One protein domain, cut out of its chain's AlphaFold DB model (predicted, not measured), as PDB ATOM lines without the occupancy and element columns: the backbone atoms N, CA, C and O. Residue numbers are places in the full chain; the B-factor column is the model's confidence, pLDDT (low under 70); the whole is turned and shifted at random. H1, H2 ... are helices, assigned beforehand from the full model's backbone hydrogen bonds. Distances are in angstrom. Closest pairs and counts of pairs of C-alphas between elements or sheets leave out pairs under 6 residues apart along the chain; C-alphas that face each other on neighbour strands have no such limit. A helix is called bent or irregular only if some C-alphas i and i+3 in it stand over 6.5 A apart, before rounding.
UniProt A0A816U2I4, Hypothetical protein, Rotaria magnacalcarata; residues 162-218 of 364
ATOM      1  N   ASP A 162     -15.584  29.026  -4.258       57.25
ATOM      2  CA  ASP A 162     -15.064  27.695  -4.585       57.25
ATOM      3  C   ASP A 162     -15.710  27.088  -5.848       57.25
ATOM      4  O   ASP A 162     -15.029  26.448  -6.641       57.25
ATOM      5  N   GLU A 163     -16.993  27.353  -6.118       57.38
ATOM      6  CA  GLU A 163     -17.697  26.790  -7.287       57.38
ATOM      7  C   GLU A 163     -17.188  27.367  -8.626       57.38
ATOM      8  O   GLU A 163     -17.048  26.646  -9.616       57.38
ATOM      9  N   LYS A 164     -16.875  28.672  -8.672       58.16
ATOM     10  CA  LYS A 164     -16.338  29.313  -9.888       58.16
ATOM     11  C   LYS A 164     -14.909  28.860 -10.165       58.16
ATOM     12  O   LYS A 164     -14.586  28.574 -11.317       58.16
ATOM     13  N   ASP A 165     -14.092  28.734  -9.126       56.03
ATOM     14  CA  ASP A 165     -12.719  28.252  -9.256       56.03
ATOM     15  C   ASP A 165     -12.677  26.764  -9.635       56.03
ATOM     16  O   ASP A 165     -11.870  26.365 -10.478       56.03
ATOM     17  N   MET A 166     -13.621  25.954  -9.139       57.25
ATOM     18  CA  MET A 166     -13.755  24.549  -9.530       57.25
ATOM     19  C   MET A 166     -14.242  24.389 -10.983       57.25
ATOM     20  O   MET A 166     -13.756  23.512 -11.698       57.25
ATOM     21  N   GLN A 167     -15.129  25.266 -11.478       55.91
ATOM     22  CA  GLN A 167     -15.487  25.300 -12.905       55.91
ATOM     23  C   GLN A 167     -14.336  25.784 -13.801       55.91
ATOM     24  O   GLN A 167     -14.195  25.300 -14.924       55.91
ATOM     25  N   ILE A 168     -13.488  26.701 -13.326       54.12
ATOM     26  CA  ILE A 168     -12.286  27.143 -14.052       54.12
ATOM     27  C   ILE A 168     -11.227  26.032 -14.090       54.12
ATOM     28  O   ILE A 168     -10.577  25.862 -15.120       54.12
ATOM     29  N   MET A 169     -11.073  25.245 -13.017       51.91
ATOM     30  CA  MET A 169     -10.189  24.073 -13.020       51.91
ATOM     31  C   MET A 169     -10.709  22.958 -13.934       51.91
ATOM     32  O   MET A 169      -9.927  22.393 -14.693       51.91
ATOM     33  N   LYS A 170     -12.023  22.687 -13.948       54.78
ATOM     34  CA  LYS A 170     -12.619  21.681 -14.848       54.78
ATOM     35  C   LYS A 170     -12.509  22.046 -16.335       54.78
ATOM     36  O   LYS A 170     -12.463  21.152 -17.166       54.78
ATOM     37  N   ARG A 171     -12.420  23.336 -16.683       57.09
ATOM     38  CA  ARG A 171     -12.262  23.824 -18.072       57.09
ATOM     39  C   ARG A 171     -10.817  23.848 -18.587       57.09
ATOM     40  O   ARG A 171     -10.585  24.344 -19.683       57.09
ATOM     41  N   ARG A 172      -9.838  23.391 -17.800       58.91
ATOM     42  CA  ARG A 172      -8.404  23.470 -18.146       58.91
ATOM     43  C   ARG A 172      -7.736  22.130 -18.410       58.91
ATOM     44  O   ARG A 172      -6.535  22.108 -18.671       58.91
ATOM     45  N   ASN A 173      -8.488  21.040 -18.358       76.12
ATOM     46  CA  ASN A 173      -7.926  19.722 -18.577       76.12
ATOM     47  C   ASN A 173      -8.186  19.330 -20.023       76.12
ATOM     48  O   ASN A 173      -9.334  19.156 -20.416       76.12
ATOM     49  N   TRP A 174      -7.108  19.225 -20.792       84.38
ATOM     50  CA  TRP A 174      -7.139  18.543 -22.074       84.38
ATOM     51  C   TRP A 174      -7.434  17.074 -21.803       84.38
ATOM     52  O   TRP A 174      -6.770  16.444 -20.975       84.38
ATOM     53  N   THR A 175      -8.444  16.539 -22.468       86.38
ATOM     54  CA  THR A 175      -8.693  15.102 -22.496       86.38
ATOM     55  C   THR A 175      -7.561  14.403 -23.255       86.38
ATOM     56  O   THR A 175      -6.838  15.015 -24.050       86.38
ATOM     57  N   GLU A 176      -7.371  13.108 -23.014       84.62
ATOM     58  CA  GLU A 176      -6.383  12.311 -23.749       84.62
ATOM     59  C   GLU A 176      -6.613  12.367 -25.276       84.62
ATOM     60  O   GLU A 176      -5.658  12.665 -25.996       84.62
ATOM     61  N   PRO A 177      -7.854  12.244 -25.800       87.81
ATOM     62  CA  PRO A 177      -8.108  12.391 -27.233       87.81
ATOM     63  C   PRO A 177      -7.784  13.782 -27.791       87.81
ATOM     64  O   PRO A 177      -7.303  13.882 -28.920       87.81
ATOM     65  N   GLU A 178      -8.039  14.855 -27.034       88.12
ATOM     66  CA  GLU A 178      -7.661  16.221 -27.431       88.12
ATOM     67  C   GLU A 178      -6.140  16.389 -27.461       88.12
ATOM     68  O   GLU A 178      -5.594  17.002 -28.379       88.12
ATOM     69  N   THR A 179      -5.452  15.807 -26.476       89.81
ATOM     70  CA  THR A 179      -3.989  15.821 -26.388       89.81
ATOM     71  C   THR A 179      -3.369  15.077 -27.568       89.81
ATOM     72  O   THR A 179      -2.427  15.582 -28.176       89.81
ATOM     73  N   MET A 180      -3.928  13.925 -27.948       90.69
ATOM     74  CA  MET A 180      -3.475  13.168 -29.118       90.69
ATOM     75  C   MET A 180      -3.663  13.955 -30.419       90.69
ATOM     76  O   MET A 180      -2.718  14.053 -31.197       90.69
ATOM     77  N   CYS A 181      -4.810  14.614 -30.620       93.06
ATOM     78  CA  CYS A 181      -5.002  15.486 -31.786       93.06
ATOM     79  C   CYS A 181      -4.015  16.658 -31.813       93.06
ATOM     80  O   CYS A 181      -3.516  17.023 -32.875       93.06
ATOM     81  N   PHE A 182      -3.700  17.246 -30.656       94.38
ATOM     82  CA  PHE A 182      -2.667  18.276 -30.588       94.38
ATOM     83  C   PHE A 182      -1.291  17.734 -30.978       94.38
ATOM     84  O   PHE A 182      -0.588  18.396 -31.732       94.38
ATOM     85  N   ILE A 183      -0.913  16.542 -30.506       93.19
ATOM     86  CA  ILE A 183       0.366  15.909 -30.857       93.19
ATOM     87  C   ILE A 183       0.442  15.629 -32.361       93.19
ATOM     88  O   ILE A 183       1.475  15.906 -32.968       93.19
ATOM     89  N   GLU A 184      -0.633  15.135 -32.977       94.38
ATOM     90  CA  GLU A 184      -0.702  14.893 -34.425       94.38
ATOM     91  C   GLU A 184      -0.463  16.184 -35.219       94.38
ATOM     92  O   GLU A 184       0.468  16.253 -36.026       94.38
ATOM     93  N   VAL A 185      -1.231  17.241 -34.925       95.81
ATOM     94  CA  VAL A 185      -1.077  18.551 -35.581       95.81
ATOM     95  C   VAL A 185       0.308  19.140 -35.304       95.81
ATOM     96  O   VAL A 185       0.960  19.660 -36.203       95.81
ATOM     97  N   TRP A 186       0.809  19.034 -34.075       94.56
ATOM     98  CA  TRP A 186       2.137  19.531 -33.729       94.56
ATOM     99  C   TRP A 186       3.232  18.829 -34.535       94.56
ATOM    100  O   TRP A 186       4.120  19.489 -35.071       94.56
ATOM    101  N   THR A 187       3.156  17.504 -34.656       94.25
ATOM    102  CA  THR A 187       4.151  16.692 -35.371       94.25
ATOM    103  C   THR A 187       4.189  17.039 -36.859       94.25
ATOM    104  O   THR A 187       5.270  17.128 -37.437       94.25
ATOM    105  N   GLU A 188       3.034  17.322 -37.466       95.56
ATOM    106  CA  GLU A 188       2.940  17.734 -38.871       95.56
ATOM    107  C   GLU A 188       3.596  19.107 -39.133       95.56
ATOM    108  O   GLU A 188       4.251  19.319 -40.158       95.56
ATOM    109  N   TYR A 189       3.452  20.056 -38.206       94.75
ATOM    110  CA  TYR A 189       3.946  21.428 -38.381       94.75
ATOM    111  C   TYR A 189       5.334  21.663 -37.785       94.75
ATOM    112  O   TYR A 189       5.963  22.678 -38.094       94.75
ATOM    113  N   TYR A 190       5.852  20.734 -36.983       93.12
ATOM    114  CA  TYR A 190       7.160  20.855 -36.345       93.12
ATOM    115  C   TYR A 190       8.313  21.116 -37.336       93.12
ATOM    116  O   TYR A 190       9.089  22.045 -37.095       93.12
ATOM    117  N   PRO A 191       8.412  20.430 -38.495       93.06
ATOM    118  CA  PRO A 191       9.439  20.749 -39.489       93.06
ATOM    119  C   PRO A 191       9.303  22.175 -40.043       93.06
ATOM    120  O   PRO A 191      10.304  22.867 -40.235       93.06
ATOM    121  N   LYS A 192       8.062  22.645 -40.240       92.31
ATOM    122  CA  LYS A 192       7.764  23.993 -40.750       92.31
ATOM    123  C   LYS A 192       8.211  25.060 -39.748       92.31
ATOM    124  O   LYS A 192       8.837  26.034 -40.156       92.31
ATOM    125  N   LEU A 193       7.978  24.832 -38.452       89.50
ATOM    126  CA  LEU A 193       8.431  25.708 -37.361       89.50
ATOM    127  C   LEU A 193       9.958  25.832 -37.293       89.50
ATOM    128  O   LEU A 193      10.470  26.913 -37.025       89.50
ATOM    129  N   ILE A 194      10.688  24.743 -37.549       87.81
ATOM    130  CA  ILE A 194      12.158  24.774 -37.581       87.81
ATOM    131  C   ILE A 194      12.658  25.556 -38.804       87.81
ATOM    132  O   ILE A 194      13.635  26.294 -38.713       87.81
ATOM    133  N   SER A 195      11.987  25.407 -39.948       87.00
ATOM    134  CA  SER A 195      12.412  26.019 -41.214       87.00
ATOM    135  C   SER A 195      12.054  27.504 -41.373       87.00
ATOM    136  O   SER A 195      12.685  28.197 -42.165       87.00
ATOM    137  N   ALA A 196      11.051  28.005 -40.644       78.06
ATOM    138  CA  ALA A 196      10.448  29.318 -40.895       78.06
ATOM    139  C   ALA A 196      11.194  30.519 -40.278       78.06
ATOM    140  O   ALA A 196      10.771  31.665 -40.449       78.06
ATOM    141  N   GLY A 197      12.318  30.294 -39.591       80.00
ATOM    142  CA  GLY A 197      13.089  31.366 -38.960       80.00
ATOM    143  C   GLY A 197      12.311  32.058 -37.831       80.00
ATOM    144  O   GLY A 197      11.705  31.393 -36.995       80.00
ATOM    145  N   SER A 198      12.328  33.395 -37.789       74.50
ATOM    146  CA  SER A 198      11.838  34.177 -36.639       74.50
ATOM    147  C   SER A 198      10.319  34.388 -36.577       74.50
ATOM    148  O   SER A 198       9.808  34.846 -35.558       74.50
ATOM    149  N   ARG A 199       9.556  34.085 -37.639       81.81
ATOM    150  CA  ARG A 199       8.111  34.389 -37.701       81.81
ATOM    151  C   ARG A 199       7.251  33.136 -37.793       81.81
ATOM    152  O   ARG A 199       6.708  32.806 -38.842       81.81
ATOM    153  N   ASN A 200       7.025  32.513 -36.642       90.94
ATOM    154  CA  ASN A 200       6.164  31.333 -36.515       90.94
ATOM    155  C   ASN A 200       4.670  31.656 -36.322       90.94
ATOM    156  O   ASN A 200       3.840  30.749 -36.324       90.94
ATOM    157  N   SER A 201       4.293  32.933 -36.185       88.69
ATOM    158  CA  SER A 201       2.900  33.351 -35.939       88.69
ATOM    159  C   SER A 201       1.877  32.782 -36.947       88.69
ATOM    160  O   SER A 201       0.885  32.204 -36.491       88.69
ATOM    161  N   PRO A 202       2.109  32.818 -38.278       92.44
ATOM    162  CA  PRO A 202       1.174  32.228 -39.244       92.44
ATOM    163  C   PRO A 202       1.036  30.707 -39.092       92.44
ATOM    164  O   PRO A 202      -0.035  30.147 -39.304       92.44
ATOM    165  N   ILE A 203       2.117  30.038 -38.680       92.88
ATOM    166  CA  ILE A 203       2.165  28.587 -38.488       92.88
ATOM    167  C   ILE A 203       1.352  28.196 -37.253       92.88
ATOM    168  O   ILE A 203       0.540  27.275 -37.318       92.88
ATOM    169  N   TYR A 204       1.493  28.938 -36.150       93.88
ATOM    170  CA  TYR A 204       0.655  28.745 -34.964       93.88
ATOM    171  C   TYR A 204      -0.828  28.970 -35.261       93.88
ATOM    172  O   TYR A 204      -1.669  28.214 -34.776       93.88
ATOM    173  N   GLN A 205      -1.155  29.967 -36.085       94.00
ATOM    174  CA  GLN A 205      -2.534  30.217 -36.494       94.00
ATOM    175  C   GLN A 205      -3.097  29.074 -37.353       94.00
ATOM    176  O   GLN A 205      -4.224  28.637 -37.123       94.00
ATOM    177  N   ALA A 206      -2.309  28.547 -38.294       94.00
ATOM    178  CA  ALA A 206      -2.696  27.391 -39.101       94.00
ATOM    179  C   ALA A 206      -2.925  26.135 -38.240       94.00
ATOM    180  O   ALA A 206      -3.971  25.497 -38.365       94.00
ATOM    181  N   MET A 207      -2.014  25.842 -37.303       95.25
ATOM    182  CA  MET A 207      -2.171  24.736 -36.350       95.25
ATOM    183  C   MET A 207      -3.437  24.887 -35.502       95.25
ATOM    184  O   MET A 207      -4.178  23.923 -35.331       95.25
ATOM    185  N   ALA A 208      -3.717  26.091 -34.992       93.31
ATOM    186  CA  ALA A 208      -4.912  26.345 -34.191       93.31
ATOM    187  C   ALA A 208      -6.200  26.107 -34.992       93.31
ATOM    188  O   ALA A 208      -7.131  25.490 -34.480       93.31
ATOM    189  N   ASN A 209      -6.244  26.543 -36.256       94.00
ATOM    190  CA  ASN A 209      -7.391  26.314 -37.134       94.00
ATOM    191  C   ASN A 209      -7.601  24.821 -37.421       94.00
ATOM    192  O   ASN A 209      -8.724  24.331 -37.335       94.00
ATOM    193  N   GLN A 210      -6.525  24.088 -37.721       93.69
ATOM    194  CA  GLN A 210      -6.598  22.652 -37.988       93.69
ATOM    195  C   GLN A 210      -7.030  21.867 -36.752       93.69
ATOM    196  O   GLN A 210      -7.928  21.030 -36.836       93.69
ATOM    197  N   LEU A 211      -6.455  22.189 -35.594       93.56
ATOM    198  CA  LEU A 211      -6.845  21.580 -34.334       93.56
ATOM    199  C   LEU A 211      -8.316  21.860 -34.022       93.56
ATOM    200  O   LEU A 211      -9.051  20.944 -33.670       93.56
ATOM    201  N   ASN A 212      -8.772  23.099 -34.212       91.50
ATOM    202  CA  ASN A 212     -10.172  23.445 -34.011       91.50
ATOM    203  C   ASN A 212     -11.080  22.623 -34.939       91.50
ATOM    204  O   ASN A 212     -12.061  22.066 -34.471       91.50
ATOM    205  N   ASN A 213     -10.725  22.439 -36.214       90.31
ATOM    206  CA  ASN A 213     -11.502  21.602 -37.138       90.31
ATOM    207  C   ASN A 213     -11.575  20.130 -36.695       90.31
ATOM    208  O   ASN A 213     -12.633  19.506 -36.802       90.31
ATOM    209  N   MET A 214     -10.482  19.576 -36.162       88.56
ATOM    210  CA  MET A 214     -10.450  18.202 -35.643       88.56
ATOM    211  C   MET A 214     -11.267  18.045 -34.354       88.56
ATOM    212  O   MET A 214     -11.883  17.002 -34.132       88.56
ATOM    213  N   LEU A 215     -11.299  19.083 -33.514       86.88
ATOM    214  CA  LEU A 215     -12.014  19.078 -32.238       86.88
ATOM    215  C   LEU A 215     -13.496  19.472 -32.366       86.88
ATOM    216  O   LEU A 215     -14.314  18.953 -31.610       86.88
ATOM    217  N   ILE A 216     -13.879  20.307 -33.341       76.94
ATOM    218  CA  ILE A 216     -15.277  20.710 -33.602       76.94
ATOM    219  C   ILE A 216     -16.152  19.480 -33.870       76.94
ATOM    220  O   ILE A 216     -17.234  19.352 -33.296       76.94
ATOM    221  N   ASN A 217     -15.660  18.531 -34.668       60.00
ATOM    222  CA  ASN A 217     -16.388  17.296 -34.982       60.00
ATOM    223  C   ASN A 217     -16.443  16.310 -33.802       60.00
ATOM    224  O   ASN A 217     -17.238  15.373 -33.820       60.00
ATOM    225  N   ARG A 218     -15.623  16.526 -32.766       58.38
ATOM    226  CA  ARG A 218     -15.615  15.746 -31.521       58.38
ATOM    227  C   ARG A 218     -16.443  16.378 -30.408       58.38
ATOM    228  O   ARG A 218     -16.452  15.846 -29.303       58.38
TER     229      ARG A 218
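This is residues 162 to 218 of the 364 residues of the protein "Hypothetical protein" of Rotaria magnacalcarata (UniProt A0A816U2I4). A helical hairpin, H2 and H3 side by side, makes the body, and a short helix, H1, sticks out beyond it as an arm. The 57 printed residues hold three named helices, H1, H2 and H3 in chain order, and no named strand: all helix. The whole is loose, with a radius of gyration of the C-alphas of 14.5 A, and spans 45 by 24 by 15 A.

H1, residues 162 to 170, is apart from H2, residues 176 to 195, and from H3, residues 201 to 216. H2 and H3 touch as a hairpin, opposite ways at a shallow tilt of 24 degrees; their closest C-alphas, those of Val 185 and Met 207, are 6.3 A apart. Every O i to N i+4 pair is within hydrogen-bond range in H1 and H3, and 14 of 16 in H2.

H1 begins at C-alpha 162, (-15.064, 27.695, -4.585), and is 12.1 A long from first to last C-alpha. H2, 29.1 A, has a kink of 43 degrees near residue 189 and is irregular: C-alphas 188 and 191 are 7.2 A apart. H3, 22.3 A, ends at C-alpha 216, (-15.277, 20.710, -33.602).

The C-alphas farthest apart, those of Asp 162 and Ser 195, are 45.8 A apart. The printed part has no cut, and both links are tight. Residues 162 to 172 and 217 to 218 have pLDDT under 70.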